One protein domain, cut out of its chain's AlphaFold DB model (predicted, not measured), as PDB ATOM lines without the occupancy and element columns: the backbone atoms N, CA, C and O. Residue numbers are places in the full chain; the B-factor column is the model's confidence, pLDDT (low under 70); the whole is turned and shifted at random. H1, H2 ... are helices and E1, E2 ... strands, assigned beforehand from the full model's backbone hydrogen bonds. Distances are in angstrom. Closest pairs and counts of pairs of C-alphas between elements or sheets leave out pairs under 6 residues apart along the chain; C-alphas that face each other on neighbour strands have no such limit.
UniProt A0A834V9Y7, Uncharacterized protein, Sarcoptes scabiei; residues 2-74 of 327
ATOM      1  N   GLU A   2     -55.889  16.407  62.344       73.88
ATOM      2  CA  GLU A   2     -55.404  17.769  62.016       73.88
ATOM      3  C   GLU A   2     -53.873  17.900  62.044       73.88
ATOM      4  O   GLU A   2     -53.295  18.501  61.139       73.88
ATOM      5  N   PHE A   3     -53.214  17.275  63.024       78.38
ATOM      6  CA  PHE A   3     -51.751  17.239  63.118       78.38
ATOM      7  C   PHE A   3     -51.105  16.547  61.908       78.38
ATOM      8  O   PHE A   3     -50.189  17.090  61.297       78.38
ATOM      9  N   ASP A   4     -51.643  15.403  61.483       79.38
ATOM     10  CA  ASP A   4     -51.139  14.660  60.319       79.38
ATOM     11  C   ASP A   4     -51.283  15.477  59.029       79.38
ATOM     12  O   ASP A   4     -50.381  15.517  58.193       79.38
ATOM     13  N   ARG A   5     -52.396  16.210  58.893       76.19
ATOM     14  CA  ARG A   5     -52.638  17.117  57.764       76.19
ATOM     15  C   ARG A   5     -51.683  18.311  57.776       76.19
ATOM     16  O   ARG A   5     -51.247  18.755  56.713       76.19
ATOM     17  N   PHE A   6     -51.367  18.837  58.956       77.31
ATOM     18  CA  PHE A   6     -50.381  19.899  59.131       77.31
ATOM     19  C   PHE A   6     -48.971  19.418  58.764       77.31
ATOM     20  O   PHE A   6     -48.314  20.046  57.932       77.31
ATOM     21  N   MET A   7     -48.548  18.264  59.285       77.25
ATOM     22  CA  MET A   7     -47.244  17.665  58.988       77.25
ATOM     23  C   MET A   7     -47.093  17.309  57.508       77.25
ATOM     24  O   MET A   7     -46.059  17.605  56.910       77.25
ATOM     25  N   ALA A   8     -48.138  16.768  56.876       77.19
ATOM     26  CA  ALA A   8     -48.138  16.498  55.441       77.19
ATOM     27  C   ALA A   8     -47.950  17.782  54.614       77.19
ATOM     28  O   ALA A   8     -47.133  17.809  53.694       77.19
ATOM     29  N   LYS A   9     -48.644  18.877  54.963       77.81
ATOM     30  CA  LYS A   9     -48.458  20.179  54.297       77.81
ATOM     31  C   LYS A   9     -47.035  20.715  54.466       77.81
ATOM     32  O   LYS A   9     -46.475  21.247  53.511       77.81
ATOM     33  N   LEU A  10     -46.456  20.566  55.656       76.50
ATOM     34  CA  LEU A  10     -45.076  20.962  55.947       76.50
ATOM     35  C   LEU A  10     -44.068  20.164  55.117       76.50
ATOM     36  O   LEU A  10     -43.195  20.760  54.495       76.50
ATOM     37  N   MET A  11     -44.227  18.841  55.036       79.62
ATOM     38  CA  MET A  11     -43.359  17.983  54.225       79.62
ATOM     39  C   MET A  11     -43.454  18.304  52.731       79.62
ATOM     40  O   MET A  11     -42.430  18.360  52.052       79.62
ATOM     41  N   ILE A  12     -44.664  18.545  52.214       82.81
ATOM     42  CA  ILE A  12     -44.868  18.916  50.805       82.81
ATOM     43  C   ILE A  12     -44.182  20.251  50.503       82.81
ATOM     44  O   ILE A  12     -43.429  20.345  49.537       82.81
ATOM     45  N   ARG A  13     -44.383  21.265  51.355       83.56
ATOM     46  CA  ARG A  13     -43.725  22.572  51.201       83.56
ATOM     47  C   ARG A  13     -42.208  22.478  51.325       83.56
ATOM     48  O   ARG A  13     -41.515  23.123  50.550       83.56
ATOM     49  N   GLY A  14     -41.698  21.658  52.245       84.62
ATOM     50  CA  GLY A  14     -40.263  21.415  52.398       84.62
ATOM     51  C   GLY A  14     -39.637  20.840  51.127       84.62
ATOM     52  O   GLY A  14     -38.656  21.385  50.634       84.62
ATOM     53  N   ARG A  15     -40.258  19.810  50.535       86.50
ATOM     54  CA  ARG A  15     -39.791  19.212  49.269       86.50
ATOM     55  C   ARG A  15     -39.867  20.182  48.091       86.50
ATOM     56  O   ARG A  15     -38.946  20.225  47.284       86.50
ATOM     57  N   ALA A  16     -40.949  20.951  47.990       86.12
ATOM     58  CA  ALA A  16     -41.091  21.978  46.958       86.12
ATOM     59  C   ALA A  16     -40.003  23.058  47.093       86.12
ATOM     60  O   ALA A  16     -39.409  23.470  46.101       86.12
ATOM     61  N   MET A  17     -39.693  23.481  48.323       86.56
ATOM     62  CA  MET A  17     -38.632  24.452  48.596       86.56
ATOM     63  C   MET A  17     -37.242  23.898  48.253       86.56
ATOM     64  O   MET A  17     -36.419  24.598  47.670       86.56
ATOM     65  N   GLU A  18     -36.980  22.630  48.572       87.25
ATOM     66  CA  GLU A  18     -35.730  21.960  48.206       87.25
ATOM     67  C   GLU A  18     -35.546  21.905  46.684       87.25
ATOM     68  O   GLU A  18     -34.493  22.291  46.177       87.25
ATOM     69  N   ARG A  19     -36.592  21.515  45.943       86.75
ATOM     70  CA  ARG A  19     -36.585  21.527  44.472       86.75
ATOM     71  C   ARG A  19     -36.365  22.919  43.905       86.75
ATOM     72  O   ARG A  19     -35.579  23.068  42.976       86.75
ATOM     73  N   LEU A  20     -37.003  23.935  44.487       87.75
ATOM     74  CA  LEU A  20     -36.786  25.319  44.086       87.75
ATOM     75  C   LEU A  20     -35.304  25.699  44.171       87.75
ATOM     76  O   LEU A  20     -34.769  26.234  43.206       87.75
ATOM     77  N   PHE A  21     -34.632  25.405  45.287       88.81
ATOM     78  CA  PHE A  21     -33.217  25.745  45.442       88.81
ATOM     79  C   PHE A  21     -32.288  24.879  44.585       88.81
ATOM     80  O   PHE A  21     -31.277  25.378  44.088       88.81
ATOM     81  N   GLN A  22     -32.639  23.612  44.354       89.88
ATOM     82  CA  GLN A  22     -31.923  22.761  43.405       89.88
ATOM     83  C   GLN A  22     -32.006  23.334  41.985       89.88
ATOM     84  O   GLN A  22     -30.978  23.510  41.339       89.88
ATOM     85  N   GLU A  23     -33.193  23.701  41.503       87.06
ATOM     86  CA  GLU A  23     -33.364  24.304  40.176       87.06
ATOM     87  C   GLU A  23     -32.737  25.700  40.067       87.06
ATOM     88  O   GLU A  23     -32.122  26.026  39.046       87.06
ATOM     89  N   ALA A  24     -32.799  26.484  41.145       87.75
ATOM     90  CA  ALA A  24     -32.144  27.782  41.242       87.75
ATOM     91  C   ALA A  24     -30.623  27.679  41.045       87.75
ATOM     92  O   ALA A  24     -30.032  28.564  40.426       87.75
ATOM     93  N   SER A  25     -29.992  26.583  41.491       87.19
ATOM     94  CA  SER A  25     -28.558  26.337  41.256       87.19
ATOM     95  C   SER A  25     -28.209  26.172  39.769       87.19
ATOM     96  O   SER A  25     -27.086  26.456  39.361       87.19
ATOM     97  N   PHE A  26     -29.191  25.799  38.942       88.31
ATOM     98  CA  PHE A  26     -29.079  25.732  37.484       88.31
ATOM     99  C   PHE A  26     -29.589  27.004  36.783       88.31
ATOM    100  O   PHE A  26     -29.752  27.010  35.561       88.31
ATOM    101  N   GLY A  27     -29.875  28.074  37.535       84.50
ATOM    102  CA  GLY A  27     -30.410  29.330  37.006       84.50
ATOM    103  C   GLY A  27     -31.867  29.244  36.538       84.50
ATOM    104  O   GLY A  27     -32.314  30.090  35.760       84.50
ATOM    105  N   ARG A  28     -32.618  28.228  36.980       86.06
ATOM    106  CA  ARG A  28     -34.017  27.987  36.591       86.06
ATOM    107  C   ARG A  28     -34.964  28.235  37.756       86.06
ATOM    108  O   ARG A  28     -34.583  28.111  38.917       86.06
ATOM    109  N   VAL A  29     -36.207  28.584  37.441       83.62
ATOM    110  CA  VAL A  29     -37.277  28.676  38.437       83.62
ATOM    111  C   VAL A  29     -38.110  27.404  38.389       83.62
ATOM    112  O   VAL A  29     -38.616  27.043  37.329       83.62
ATOM    113  N   SER A  30     -38.276  26.756  39.541       84.19
ATOM    114  CA  SER A  30     -39.068  25.529  39.634       84.19
ATOM    115  C   SER A  30     -40.544  25.762  39.336       84.19
ATOM    116  O   SER A  30     -41.119  26.778  39.733       84.19
ATOM    117  N   SER A  31     -41.191  24.775  38.714       81.44
ATOM    118  CA  SER A  31     -42.644  24.773  38.505       81.44
ATOM    119  C   SER A  31     -43.434  24.884  39.815       81.44
ATOM    120  O   SER A  31     -44.556  25.383  39.823       81.44
ATOM    121  N   ASP A  32     -42.833  24.469  40.936       84.38
ATOM    122  CA  ASP A  32     -43.426  24.563  42.273       84.38
ATOM    123  C   ASP A  32     -43.417  26.007  42.834       84.38
ATOM    124  O   ASP A  32     -43.985  26.264  43.899       84.38
ATOM    125  N   PHE A  33     -42.820  26.982  42.134       83.12
ATOM    126  CA  PHE A  33     -42.697  28.364  42.612       83.12
ATOM    127  C   PHE A  33     -44.053  29.013  42.916       83.12
ATOM    128  O   PHE A  33     -44.224  29.603  43.980       83.12
ATOM    129  N   GLN A  34     -45.043  28.877  42.028       81.50
ATOM    130  CA  GLN A  34     -46.384  29.437  42.259       81.50
ATOM    131  C   GLN A  34     -47.084  28.776  43.452       81.50
ATOM    132  O   GLN A  34     -47.821  29.431  44.181       81.50
ATOM    133  N   TYR A  35     -46.826  27.490  43.699       83.75
ATOM    134  CA  TYR A  35     -47.355  26.798  44.871       83.75
ATOM    135  C   TYR A  35     -46.743  27.328  46.178       83.75
ATOM    136  O   TYR A  35     -47.444  27.476  47.183       83.75
ATOM    137  N   LEU A  36     -45.440  27.629  46.169       83.94
ATOM    138  CA  LEU A  36     -44.726  28.203  47.312       83.94
ATOM    139  C   LEU A  36     -45.091  29.676  47.548       83.94
ATOM    140  O   LEU A  36     -45.185  30.106  48.699       83.94
ATOM    141  N   PHE A  37     -45.337  30.426  46.471       84.50
ATOM    142  CA  PHE A  37     -45.525  31.876  46.478       84.50
ATOM    143  C   PHE A  37     -46.746  32.312  45.639       84.50
ATOM    144  O   PHE A  37     -46.596  33.032  44.648       84.50
ATOM    145  N   PRO A  38     -47.975  31.928  46.035       76.25
ATOM    146  CA  PRO A  38     -49.177  32.038  45.196       76.25
ATOM    147  C   PRO A  38     -49.618  33.463  44.839       76.25
ATOM    148  O   PRO A  38     -50.443  33.630  43.952       76.25
ATOM    149  N   ASN A  39     -49.062  34.489  45.492       78.44
ATOM    150  CA  ASN A  39     -49.446  35.891  45.293       78.44
ATOM    151  C   ASN A  39     -48.297  36.773  44.777       78.44
ATOM    152  O   ASN A  39     -48.435  37.992  44.753       78.44
ATOM    153  N   VAL A  40     -47.141  36.196  44.432       72.94
ATOM    154  CA  VAL A  40     -45.965  36.990  44.028       72.94
ATOM    155  C   VAL A  40     -46.045  37.432  42.565       72.94
ATOM    156  O   VAL A  40     -45.483  38.465  42.211       72.94
ATOM    157  N   PHE A  41     -46.777  36.708  41.715       67.38
ATOM    158  CA  PHE A  41     -46.867  37.016  40.290       67.38
ATOM    159  C   PHE A  41     -48.304  36.955  39.779       67.38
ATOM    160  O   PHE A  41     -49.053  36.045  40.120       67.38
ATOM    161  N   ASN A  42     -48.660  37.907  38.913       61.44
ATOM    162  CA  ASN A  42     -49.882  37.832  38.121       61.44
ATOM    163  C   ASN A  42     -49.710  36.806  36.992       61.44
ATOM    164  O   ASN A  42     -48.620  36.664  36.431       61.44
ATOM    165  N   GLU A  43     -50.809  36.156  36.603       55.94
ATOM    166  CA  GLU A  43     -50.887  35.188  35.492       55.94
ATOM    167  C   GLU A  43     -50.374  35.742  34.142       55.94
ATOM    168  O   GLU A  43     -50.097  34.989  33.214       55.94
ATOM    169  N   SER A  44     -50.180  37.061  34.029       55.28
ATOM    170  CA  SER A  44     -49.668  37.754  32.842       55.28
ATOM    171  C   SER A  44     -48.175  37.546  32.541       55.28
ATOM    172  O   SER A  44     -47.708  37.990  31.493       55.28
ATOM    173  N   ASN A  45     -47.400  36.919  33.430       60.81
ATOM    174  CA  ASN A  45     -45.926  36.922  33.370       60.81
ATOM    175  C   ASN A  45     -45.294  35.760  32.572       60.81
ATOM    176  O   ASN A  45     -44.113  35.450  32.748       60.81
ATOM    177  N   GLY A  46     -46.059  35.139  31.671       64.06
ATOM    178  CA  GLY A  46     -45.580  34.046  30.821       64.06
ATOM    179  C   GLY A  46     -45.382  32.719  31.566       64.06
ATOM    180  O   GLY A  46     -45.639  32.608  32.763       64.06
ATOM    181  N   ASP A  47     -44.945  31.690  30.837       70.38
ATOM    182  CA  ASP A  47     -44.694  30.345  31.375       70.38
ATOM    183  C   ASP A  47     -43.532  30.374  32.393       70.38
ATOM    184  O   ASP A  47     -42.444  30.812  32.015       70.38
ATOM    185  N   PRO A  48     -43.685  29.885  33.641       71.38
ATOM    186  CA  PRO A  48     -42.593  29.794  34.617       71.38
ATOM    187  C   PRO A  48     -41.331  29.088  34.106       71.38
ATOM    188  O   PRO A  48     -40.228  29.436  34.521       71.38
ATOM    189  N   ASN A  49     -41.461  28.168  33.143       69.50
ATOM    190  CA  ASN A  49     -40.310  27.509  32.509       69.50
ATOM    191  C   ASN A  49     -39.400  28.478  31.731       69.50
ATOM    192  O   ASN A  49     -38.262  28.146  31.406       69.50
ATOM    193  N   SER A  50     -39.909  29.661  31.387       71.94
ATOM    194  CA  SER A  50     -39.168  30.725  30.704       71.94
ATOM    195  C   SER A  50     -38.406  31.644  31.659       71.94
ATOM    196  O   SER A  50     -37.639  32.503  31.220       71.94
ATOM    197  N   TRP A  51     -38.626  31.499  32.967       82.25
ATOM    198  CA  TRP A  51     -38.058  32.390  33.963       82.25
ATOM    199  C   TRP A  51     -36.634  31.978  34.307       82.25
ATOM    200  O   TRP A  51     -36.294  30.796  34.388       82.25
ATOM    201  N   LYS A  52     -35.792  32.981  34.546       85.88
ATOM    202  CA  LYS A  52     -34.395  32.779  34.924       85.88
ATOM    203  C   LYS A  52     -34.190  33.183  36.369       85.88
ATOM    204  O   LYS A  52     -34.465  34.323  36.748       85.88
ATOM    205  N   PHE A  53     -33.682  32.250  37.160       87.50
ATOM    206  CA  PHE A  53     -33.242  32.525  38.517       87.50
ATOM    207  C   PHE A  53     -31.859  33.181  38.467       87.50
ATOM    208  O   PHE A  53     -30.955  32.660  37.818       87.50
ATOM    209  N   VAL A  54     -31.697  34.335  39.119       90.06
ATOM    210  CA  VAL A  54     -30.447  35.113  39.083       90.06
ATOM    211  C   VAL A  54     -29.686  34.996  40.393       90.06
ATOM    212  O   VAL A  54     -28.494  34.705  40.382       90.06
ATOM    213  N   SER A  55     -30.347  35.244  41.522       90.31
ATOM    214  CA  SER A  55     -29.678  35.223  42.823       90.31
ATOM    215  C   SER A  55     -30.647  34.980  43.970       90.31
ATOM    216  O   SER A  55     -31.830  35.308  43.885       90.31
ATOM    217  N   CYS A  56     -30.103  34.438  45.056       87.19
ATOM    218  CA  CYS A  56     -30.775  34.253  46.332       87.19
ATOM    219  C   CYS A  56     -29.873  34.807  47.433       87.19
ATOM    220  O   CYS A  56     -28.737  34.350  47.568       87.19
ATOM    221  N   THR A  57     -30.357  35.759  48.216       88.50
ATOM    222  CA  THR A  57     -29.656  36.289  49.383       88.50
ATOM    223  C   THR A  57     -30.533  36.122  50.611       88.50
ATOM    224  O   THR A  57     -31.746  36.317  50.574       88.50
ATOM    225  N   THR A  58     -29.920  35.722  51.718       86.31
ATOM    226  CA  THR A  58     -30.591  35.646  53.012       86.31
ATOM    227  C   THR A  58     -30.039  36.724  53.921       86.31
ATOM    228  O   THR A  58     -28.829  36.946  53.993       86.31
ATOM    229  N   ARG A  59     -30.929  37.408  54.636       89.69
ATOM    230  CA  ARG A  59     -30.554  38.423  55.613       89.69
ATOM    231  C   ARG A  59     -31.217  38.114  56.943       89.69
ATOM    232  O   ARG A  59     -32.437  38.090  57.061       89.69
ATOM    233  N   THR A  60     -30.415  37.860  57.970       86.94
ATOM    234  CA  THR A  60     -30.935  37.638  59.322       86.94
ATOM    235  C   THR A  60     -31.466  38.957  59.881       86.94
ATOM    236  O   THR A  60     -30.706  39.907  60.056       86.94
ATOM    237  N   MET A  61     -32.769  39.017  60.157       84.56
ATOM    238  CA  MET A  61     -33.426  40.178  60.770       84.56
ATOM    239  C   MET A  61     -33.361  40.101  62.300       84.56
ATOM    240  O   MET A  61     -33.195  41.111  62.978       84.56
ATOM    241  N   SER A  62     -33.474  38.891  62.863       87.19
ATOM    242  CA  SER A  62     -33.323  38.621  64.298       87.19
ATOM    243  C   SER A  62     -32.978  37.145  64.548       87.19
ATOM    244  O   SER A  62     -32.876  36.362  63.606       87.19
ATOM    245  N   LYS A  63     -32.860  36.721  65.816       80.25
ATOM    246  CA  LYS A  63     -32.625  35.307  66.184       80.25
ATOM    247  C   LYS A  63     -33.685  34.329  65.649       80.25
ATOM    248  O   LYS A  63     -33.403  33.139  65.590       80.25
ATOM    249  N   MET A  64     -34.885  34.803  65.296       82.19
ATOM    250  CA  MET A  64     -35.993  33.954  64.825       82.19
ATOM    251  C   MET A  64     -36.495  34.301  63.418       82.19
ATOM    252  O   MET A  64     -37.316  33.564  62.880       82.19
ATOM    253  N   TYR A  65     -36.016  35.391  62.812       80.06
ATOM    254  CA  TYR A  65     -36.506  35.858  61.516       80.06
ATOM    255  C   TYR A  65     -35.360  36.044  60.527       80.06
ATOM    256  O   TYR A  65     -34.360  36.703  60.822       80.06
ATOM    257  N   PHE A  66     -35.545  35.502  59.329       83.38
ATOM    258  CA  PHE A  66     -34.699  35.751  58.172       83.38
ATOM    259  C   PHE A  66     -35.554  36.304  57.034       83.38
ATOM    260  O   PHE A  66     -36.699  35.905  56.837       83.38
ATOM    261  N   GLU A  67     -34.977  37.240  56.304       85.62
ATOM    262  CA  GLU A  67     -35.480  37.746  55.042       85.62
ATOM    263  C   GLU A  67     -34.805  36.960  53.917       85.62
ATOM    264  O   GLU A  67     -33.594  36.725  53.952       85.62
ATOM    265  N   LEU A  68     -35.601  36.516  52.948       85.44
ATOM    266  CA  LEU A  68     -35.138  35.837  51.745       85.44
ATOM    267  C   LEU A  68     -35.401  36.766  50.562       85.44
ATOM    268  O   LEU A  68     -36.556  37.024  50.226       85.44
ATOM    269  N   GLU A  69     -34.341  37.244  49.930       88.62
ATOM    270  CA  GLU A  69     -34.415  38.064  48.729       88.62
ATOM    271  C   GLU A  69     -34.031  37.205  47.519       88.62
ATOM    272  O   GLU A  69     -32.934  36.655  47.430       88.62
ATOM    273  N   MET A  70     -34.964  37.059  46.578       87.88
ATOM    274  CA  MET A  70     -34.763  36.299  45.345       87.88
ATOM    275  C   MET A  70     -34.875  37.230  44.148       87.88
ATOM    276  O   MET A  70     -35.853  37.965  44.010       87.88
ATOM    277  N   LYS A  71     -33.905  37.149  43.238       89.38
ATOM    278  CA  LYS A  71     -33.927  37.874  41.970       89.38
ATOM    279  C   LYS A  71     -34.263  36.912  40.843       89.38
ATOM    280  O   LYS A  71     -33.505  35.984  40.561       89.38
ATOM    281  N   ILE A  72     -35.391  37.158  40.187       86.38
ATOM    282  CA  ILE A  72     -35.901  36.365  39.067       86.38
ATOM    283  C   ILE A  72     -36.138  37.304  37.887       86.38
ATOM    284  O   ILE A  72     -36.698  38.387  38.052       86.38
ATOM    285  N   VAL A  73     -35.708  36.891  36.699       84.88
ATOM    286  CA  VAL A  73     -35.981  37.589  35.441       84.88
ATOM    287  C   VAL A  73     -37.074  36.833  34.703       84.88
ATOM    288  O   VAL A  73     -36.921  35.646  34.410       84.88
ATOM    289  N   THR A  74     -38.165  37.526  34.394       81.06
ATOM    290  CA  THR A  74     -39.289  36.992  33.621       81.06
ATOM    291  C   THR A  74     -39.341  37.669  32.251       81.06
ATOM    292  O   THR A  74     -39.035  38.863  32.140       81.06
TER     293      THR A  74
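Overview. This is residues 2 to 74 of the 327 residues of an uncharacterized protein of Sarcoptes scabiei (UniProt A0A834V9Y7). One long helix, H1, and a two-stranded hairpin, E1 and E2, make an open V, meeting near the end of H1 and the start of E1; residues 2 to 11 of H1 stick out. Short H2 packs on H1. The printed part has 73 residues with two named helices and two named strands, in the order H1 H2 E1 E2 along the chain; the class is mixed, helices and strands, the sheet E1 - E2 is antiparallel, and the whole is only just loose, close to compact, with a radius of gyration of the C-alphas of 13.8 A and spans of 37 by 28 by 23 A.

Along the chain. Find C-alpha 2 at (-55.404, 17.769, 62.016); H1 runs from there to residue 25, 35.0 A. H2 is residues 33 to 36. E1, residues 52 to 60, spans 25.1 A; E2, residues 66 to 73, spans 22.8 A and ends at (-35.981, 37.589, 35.441).

Arrangement. Look at N 57 and O 69, 2.8 A apart, in the hairpin of E1 and E2, antiparallel at 165 degrees. The closest C-alphas of H1 and E1 are Ala 24 and Phe 53, 5.6 A. H1 touches H2 with residues 13 to 20 alone, closest at the C-alphas of Leu 20 and Phe 33, 6.8 A. H2 and E2 are apart. In H1 every O i to N i+4 pair is within hydrogen-bond range; H2 is too short for one.

Size, cuts and confidence. The C-alphas farthest apart, Glu 2 and Val 73, are 38.4 A apart. The printed part has no cut; the link H2 to E1 is long. Look for pLDDT under 70 at residues 41 to 46 and 49.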